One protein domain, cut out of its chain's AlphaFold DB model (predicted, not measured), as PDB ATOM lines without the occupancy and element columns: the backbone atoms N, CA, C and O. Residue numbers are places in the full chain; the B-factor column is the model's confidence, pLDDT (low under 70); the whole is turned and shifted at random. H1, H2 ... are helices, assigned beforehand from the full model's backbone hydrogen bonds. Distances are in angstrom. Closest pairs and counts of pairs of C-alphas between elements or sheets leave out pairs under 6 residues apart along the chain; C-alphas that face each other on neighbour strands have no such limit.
ATOM      1  N   ARG A  67      24.039 -46.110  16.733       93.38
ATOM      2  CA  ARG A  67      22.845 -46.096  15.870       93.38
ATOM      3  C   ARG A  67      22.846 -44.919  14.896       93.38
ATOM      4  O   ARG A  67      22.221 -45.029  13.846       93.38
ATOM      5  N   ALA A  68      23.548 -43.826  15.206       95.38
ATOM      6  CA  ALA A  68      23.734 -42.713  14.281       95.38
ATOM      7  C   ALA A  68      24.506 -43.142  13.023       95.38
ATOM      8  O   ALA A  68      24.113 -42.781  11.917       95.38
ATOM      9  N   LEU A  69      25.539 -43.982  13.172       94.50
ATOM     10  CA  LEU A  69      26.293 -44.542  12.044       94.50
ATOM     11  C   LEU A  69      25.394 -45.426  11.181       94.50
ATOM     12  O   LEU A  69      25.370 -45.292   9.961       94.50
ATOM     13  N   HIS A  70      24.601 -46.285  11.823       92.50
ATOM     14  CA  HIS A  70      23.668 -47.161  11.121       92.50
ATOM     15  C   HIS A  70      22.600 -46.374  10.345       92.50
ATOM     16  O   HIS A  70      22.299 -46.693   9.192       92.50
ATOM     17  N   ALA A  71      22.060 -45.315  10.958       93.69
ATOM     18  CA  ALA A  71      21.118 -44.407  10.314       93.69
ATOM     19  C   ALA A  71      21.749 -43.706   9.103       93.69
ATOM     20  O   ALA A  71      21.148 -43.713   8.033       93.69
ATOM     21  N   ALA A  72      22.971 -43.175   9.233       94.31
ATOM     22  CA  ALA A  72      23.679 -42.550   8.118       94.31
ATOM     23  C   ALA A  72      23.886 -43.527   6.960       94.31
ATOM     24  O   ALA A  72      23.530 -43.209   5.833       94.31
ATOM     25  N   ARG A  73      24.382 -44.740   7.233       91.75
ATOM     26  CA  ARG A  73      24.576 -45.768   6.199       91.75
ATOM     27  C   ARG A  73      23.276 -46.136   5.497       91.75
ATOM     28  O   ARG A  73      23.259 -46.247   4.282       91.75
ATOM     29  N   THR A  74      22.181 -46.261   6.246       91.12
ATOM     30  CA  THR A  74      20.857 -46.539   5.665       91.12
ATOM     31  C   THR A  74      20.412 -45.428   4.714       91.12
ATOM     32  O   THR A  74      19.857 -45.725   3.664       91.12
ATOM     33  N   ILE A  75      20.651 -44.160   5.062       91.06
ATOM     34  CA  ILE A  75      20.268 -43.015   4.223       91.06
ATOM     35  C   ILE A  75      21.196 -42.878   3.004       91.06
ATOM     36  O   ILE A  75      20.726 -42.534   1.927       91.06
ATOM     37  N   LEU A  76      22.498 -43.123   3.177       90.44
ATOM     38  CA  LEU A  76      23.523 -42.912   2.147       90.44
ATOM     39  C   LEU A  76      23.621 -44.057   1.125       90.44
ATOM     40  O   LEU A  76      24.070 -43.816   0.011       90.44
ATOM     41  N   ASP A  77      23.223 -45.276   1.495       83.44
ATOM     42  CA  ASP A  77      23.301 -46.487   0.655       83.44
ATOM     43  C   ASP A  77      21.917 -46.965   0.155       83.44
ATOM     44  O   ASP A  77      21.669 -48.155  -0.059       83.44
ATOM     45  N   ASP A  78      20.953 -46.039   0.073       64.69
ATOM     46  CA  ASP A  78      19.554 -46.275  -0.327       64.69
ATOM     47  C   ASP A  78      18.826 -47.401   0.454       64.69
ATOM     48  O   ASP A  78      17.790 -47.918   0.030       64.69
ATOM     49  N   GLY A  79      19.336 -47.784   1.631       59.78
ATOM     50  CA  GLY A  79      18.708 -48.715   2.574       59.78
ATOM     51  C   GLY A  79      18.712 -50.193   2.168       59.78
ATOM     52  O   GLY A  79      17.977 -50.979   2.767       59.78
ATOM     53  N   THR A  80      19.502 -50.594   1.167       60.00
ATOM     54  CA  THR A  80      19.421 -51.955   0.592       60.00
ATOM     55  C   THR A  80      20.423 -52.963   1.160       60.00
ATOM     56  O   THR A  80      20.147 -54.164   1.129       60.00
ATOM     57  N   ALA A  81      21.557 -52.512   1.701       62.38
ATOM     58  CA  ALA A  81      22.659 -53.401   2.079       62.38
ATOM     59  C   ALA A  81      22.697 -53.799   3.567       62.38
ATOM     60  O   ALA A  81      23.425 -54.725   3.932       62.38
ATOM     61  N   TYR A  82      21.918 -53.139   4.431       65.25
ATOM     62  CA  TYR A  82      22.032 -53.267   5.891       65.25
ATOM     63  C   TYR A  82      20.685 -53.571   6.562       65.25
ATOM     64  O   TYR A  82      19.629 -53.316   5.978       65.25
ATOM     65  N   PRO A  83      20.685 -54.130   7.790       68.50
ATOM     66  CA  PRO A  83      19.470 -54.251   8.588       68.50
ATOM     67  C   PRO A  83      18.737 -52.909   8.689       68.50
ATOM     68  O   PRO A  83      19.354 -51.852   8.666       68.50
ATOM     69  N   ALA A  84      17.412 -52.927   8.837       70.25
ATOM     70  CA  ALA A  84      16.664 -51.678   8.959       70.25
ATOM     71  C   ALA A  84      17.145 -50.878  10.184       70.25
ATOM     72  O   ALA A  84      17.098 -51.373  11.316       70.25
ATOM     73  N   ALA A  85      17.604 -49.644   9.961       79.00
ATOM     74  CA  ALA A  85      17.968 -48.748  11.048       79.00
ATOM     75  C   ALA A  85      16.746 -48.305  11.865       79.00
ATOM     76  O   ALA A  85      15.597 -48.345  11.421       79.00
ATOM     77  N   ASP A  86      17.018 -47.879  13.098       87.50
ATOM     78  CA  ASP A  86      16.018 -47.322  14.002       87.50
ATOM     79  C   ASP A  86      15.419 -46.051  13.380       87.50
ATOM     80  O   ASP A  86      16.103 -45.034  13.240       87.50
ATOM     81  N   ALA A  87      14.136 -46.103  13.014       90.62
ATOM     82  CA  ALA A  87      13.435 -44.994  12.369       90.62
ATOM     83  C   ALA A  87      13.486 -43.696  13.194       90.62
ATOM     84  O   ALA A  87      13.580 -42.610  12.622       90.62
ATOM     85  N   ALA A  88      13.488 -43.789  14.530       92.31
ATOM     86  CA  ALA A  88      13.599 -42.614  15.392       92.31
ATOM     87  C   ALA A  88      14.998 -41.983  15.314       92.31
ATOM     88  O   ALA A  88      15.140 -40.759  15.400       92.31
ATOM     89  N   MET A  89      16.032 -42.808  15.130       94.19
ATOM     90  CA  MET A  89      17.397 -42.327  14.944       94.19
ATOM     91  C   MET A  89      17.598 -41.733  13.547       94.19
ATOM     92  O   MET A  89      18.244 -40.697  13.441       94.19
ATOM     93  N   ILE A  90      16.993 -42.312  12.502       93.19
ATOM     94  CA  ILE A  90      16.965 -41.723  11.149       93.19
ATOM     95  C   ILE A  90      16.363 -40.318  11.200       93.19
ATOM     96  O   ILE A  90      16.989 -39.363  10.746       93.19
ATOM     97  N   GLU A  91      15.180 -40.167  11.803       93.56
ATOM     98  CA  GLU A  91      14.521 -38.862  11.931       93.56
ATOM     99  C   GLU A  91      15.381 -37.869  12.731       93.56
ATOM    100  O   GLU A  91      15.500 -36.696  12.375       93.56
ATOM    101  N   THR A  92      16.016 -38.342  13.804       95.06
ATOM    102  CA  THR A  92      16.902 -37.523  14.634       95.06
ATOM    103  C   THR A  92      18.134 -37.056  13.865       95.06
ATOM    104  O   THR A  92      18.438 -35.866  13.897       95.06
ATOM    105  N   LEU A  93      18.804 -37.954  13.144       95.50
ATOM    106  CA  LEU A  93      19.982 -37.623  12.348       95.50
ATOM    107  C   LEU A  93      19.628 -36.668  11.202       95.50
ATOM    108  O   LEU A  93      20.336 -35.690  10.984       95.50
ATOM    109  N   MET A  94      18.500 -36.895  10.521       94.50
ATOM    110  CA  MET A  94      17.987 -35.976   9.502       94.50
ATOM    111  C   MET A  94      17.768 -34.575  10.067       94.50
ATOM    112  O   MET A  94      18.133 -33.599   9.425       94.50
ATOM    113  N   ARG A  95      17.245 -34.465  11.293       94.25
ATOM    114  CA  ARG A  95      17.059 -33.177  11.975       94.25
ATOM    115  C   ARG A  95      18.378 -32.472  12.300       94.25
ATOM    116  O   ARG A  95      18.401 -31.247  12.356       94.25
ATOM    117  N   TRP A  96      19.448 -33.221  12.570       94.25
ATOM    118  CA  TRP A  96      20.779 -32.655  12.824       94.25
ATOM    119  C   TRP A  96      21.443 -32.185  11.532       94.25
ATOM    120  O   TRP A  96      21.968 -31.078  11.473       94.25
ATOM    121  N   ALA A  97      21.378 -33.013  10.491       93.81
ATOM    122  CA  ALA A  97      22.084 -32.788   9.236       93.81
ATOM    123  C   ALA A  97      21.320 -31.909   8.234       93.81
ATOM    124  O   ALA A  97      21.922 -31.406   7.287       93.81
ATOM    125  N   SER A  98      20.005 -31.743   8.403       89.94
ATOM    126  CA  SER A  98      19.146 -31.040   7.453       89.94
ATOM    127  C   SER A  98      18.073 -30.203   8.138       89.94
ATOM    128  O   SER A  98      17.228 -30.696   8.885       89.94
ATOM    129  N   THR A  99      18.073 -28.906   7.839       84.25
ATOM    130  CA  THR A  99      17.086 -27.953   8.361       84.25
ATOM    131  C   THR A  99      15.745 -28.012   7.628       84.25
ATOM    132  O   THR A  99      14.725 -27.646   8.208       84.25
ATOM    133  N   ASP A 100      15.738 -28.465   6.372       86.69
ATOM    134  CA  ASP A 100      14.556 -28.544   5.501       86.69
ATOM    135  C   ASP A 100      14.033 -29.982   5.313       86.69
ATOM    136  O   ASP A 100      12.988 -30.184   4.695       86.69
ATOM    137  N   GLY A 101      14.726 -30.976   5.880       83.12
ATOM    138  CA  GLY A 101      14.375 -32.393   5.780       83.12
ATOM    139  C   GLY A 101      14.894 -33.089   4.517       83.12
ATOM    140  O   GLY A 101      14.659 -34.285   4.356       83.12
ATOM    141  N   THR A 102      15.622 -32.391   3.643       87.50
ATOM    142  CA  THR A 102      16.298 -32.980   2.477       87.50
ATOM    143  C   THR A 102      17.611 -33.638   2.909       87.50
ATOM    144  O   THR A 102      18.391 -32.986   3.605       87.50
ATOM    145  N   PRO A 103      17.897 -34.897   2.534       86.81
ATOM    146  CA  PRO A 103      19.163 -35.542   2.875       86.81
ATOM    147  C   PRO A 103      20.351 -34.777   2.288       86.81
ATOM    148  O   PRO A 103      20.390 -34.521   1.088       86.81
ATOM    149  N   ARG A 104      21.313 -34.434   3.145       92.19
ATOM    150  CA  ARG A 104      22.561 -33.745   2.797       92.19
ATOM    151  C   ARG A 104      23.724 -34.692   3.085       92.19
ATOM    152  O   ARG A 104      24.084 -34.830   4.259       92.19
ATOM    153  N   PRO A 105      24.226 -35.452   2.090       93.81
ATOM    154  CA  PRO A 105      25.097 -36.599   2.325       93.81
ATOM    155  C   PRO A 105      26.322 -36.304   3.192       93.81
ATOM    156  O   PRO A 105      26.631 -37.064   4.113       93.81
ATOM    157  N   ARG A 106      27.001 -35.177   2.949       95.56
ATOM    158  CA  ARG A 106      28.198 -34.812   3.720       95.56
ATOM    159  C   ARG A 106      27.834 -34.441   5.148       95.56
ATOM    160  O   ARG A 106      28.465 -34.913   6.092       95.56
ATOM    161  N   SER A 107      26.792 -33.638   5.315       95.94
ATOM    162  CA  SER A 107      26.290 -33.264   6.636       95.94
ATOM    163  C   SER A 107      25.817 -34.478   7.441       95.94
ATOM    164  O   SER A 107      26.136 -34.576   8.622       95.94
ATOM    165  N   LEU A 108      25.153 -35.449   6.807       96.00
ATOM    166  CA  LEU A 108      24.752 -36.710   7.437       96.00
ATOM    167  C   LEU A 108      25.958 -37.503   7.939       96.00
ATOM    168  O   LEU A 108      25.963 -37.946   9.087       96.00
ATOM    169  N   ALA A 109      26.980 -37.657   7.096       96.88
ATOM    170  CA  ALA A 109      28.181 -38.393   7.461       96.88
ATOM    171  C   ALA A 109      28.931 -37.729   8.625       96.88
ATOM    172  O   ALA A 109      29.332 -38.401   9.579       96.88
ATOM    173  N   ARG A 110      29.054 -36.401   8.579       97.50
ATOM    174  CA  ARG A 110      29.694 -35.594   9.619       97.50
ATOM    175  C   ARG A 110      28.978 -35.695  10.963       97.50
ATOM    176  O   ARG A 110      29.620 -36.004  11.964       97.50
ATOM    177  N   GLU A 111      27.665 -35.466  10.991       97.50
ATOM    178  CA  GLU A 111      26.877 -35.522  12.231       97.50
ATOM    179  C   GLU A 111      26.872 -36.933  12.830       97.50
ATOM    180  O   GLU A 111      27.028 -37.103  14.038       97.50
ATOM    181  N   ALA A 112      26.761 -37.970  11.995       97.19
ATOM    182  CA  ALA A 112      26.799 -39.350  12.467       97.19
ATOM    183  C   ALA A 112      28.176 -39.756  13.007       97.19
ATOM    184  O   ALA A 112      28.249 -40.379  14.069       97.19
ATOM    185  N   GLY A 113      29.260 -39.380  12.320       97.31
ATOM    186  CA  GLY A 113      30.625 -39.606  12.795       97.31
ATOM    187  C   GLY A 113      30.872 -38.933  14.148       97.31
ATOM    188  O   GLY A 113      31.328 -39.583  15.090       97.31
ATOM    189  N   ALA A 114      30.479 -37.662  14.283       96.75
ATOM    190  CA  ALA A 114      30.594 -36.905  15.529       96.75
ATOM    191  C   ALA A 114      29.727 -37.471  16.671       96.75
ATOM    192  O   ALA A 114      30.112 -37.384  17.836       96.75
ATOM    193  N   ALA A 115      28.575 -38.067  16.352       96.94
ATOM    194  CA  ALA A 115      27.681 -38.690  17.325       96.94
ATOM    195  C   ALA A 115      28.154 -40.069  17.813       96.94
ATOM    196  O   ALA A 115      27.652 -40.547  18.831       96.94
ATOM    197  N   ALA A 116      29.105 -40.710  17.127       96.56
ATOM    198  CA  ALA A 116      29.703 -41.977  17.547       96.56
ATOM    199  C   ALA A 116      31.233 -42.006  17.339       96.56
ATOM    200  O   ALA A 116      31.735 -42.840  16.564       96.56
ATOM    201  N   PRO A 117      31.992 -41.145  18.050       97.00
ATOM    202  CA  PRO A 117      33.443 -41.070  17.919       97.00
ATOM    203  C   PRO A 117      34.086 -42.431  18.202       97.00
ATOM    204  O   PRO A 117      33.836 -42.985  19.278       97.00
ATOM    205  N   PRO A 118      34.924 -42.979  17.300       97.12
ATOM    206  CA  PRO A 118      35.576 -44.270  17.490       97.12
ATOM    207  C   PRO A 118      36.197 -44.477  18.890       97.12
ATOM    208  O   PRO A 118      35.889 -45.500  19.504       97.12
TER     209      PRO A 118
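Overview. This is residues 67 to 118 of the 243 residues of the protein "Helix-turn-helix domain-containing protein" of Pseudarthrobacter psychrotolerans (UniProt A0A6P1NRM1). Two helices, H1 and H3, stand side by side and run opposite ways, and the third, H2, crosses them both on one side. Loops join H1 to H2 and H2 to H3. The printed part has 52 residues with three named helices, H1, H2, H3 along the chain, and no named strand: all helix, compact, radius of gyration of the C-alphas 9.8 A, spans 26 by 26 by 19 A.

Along the chain. Find C-alpha 67 at (22.845, -46.096, 15.870); H1 runs from there to residue 76, 14.1 A. H2 is residues 87 to 97, 15.3 A. H3, residues 105 to 115, 15.4 A, ends at (27.681, -38.690, 17.325).

Arrangement. Look at Ala 71 and Ile 90, the closest C-alphas of H1 and H2, 5.0 A apart: these helices touch, about perpendicular at 76 degrees. H1 and H3 touch at a shallow tilt of 9 degrees, opposite ways; their closest C-alphas, Ala 68 and Ala 112, are 4.9 A apart. H2 and H3 touch, only just about perpendicular at 73 degrees; closest are C-alphas 97 and 107, 5.0 A. In H1, H2 and H3 every O i to N i+4 pair is within hydrogen-bond range.

Size, cuts and confidence. The farthest C-alphas, Asp 100 and Pro 118, are 28.9 A apart. The printed part has no cut, and both links are short. Residues 78 to 83 have pLDDT under 70.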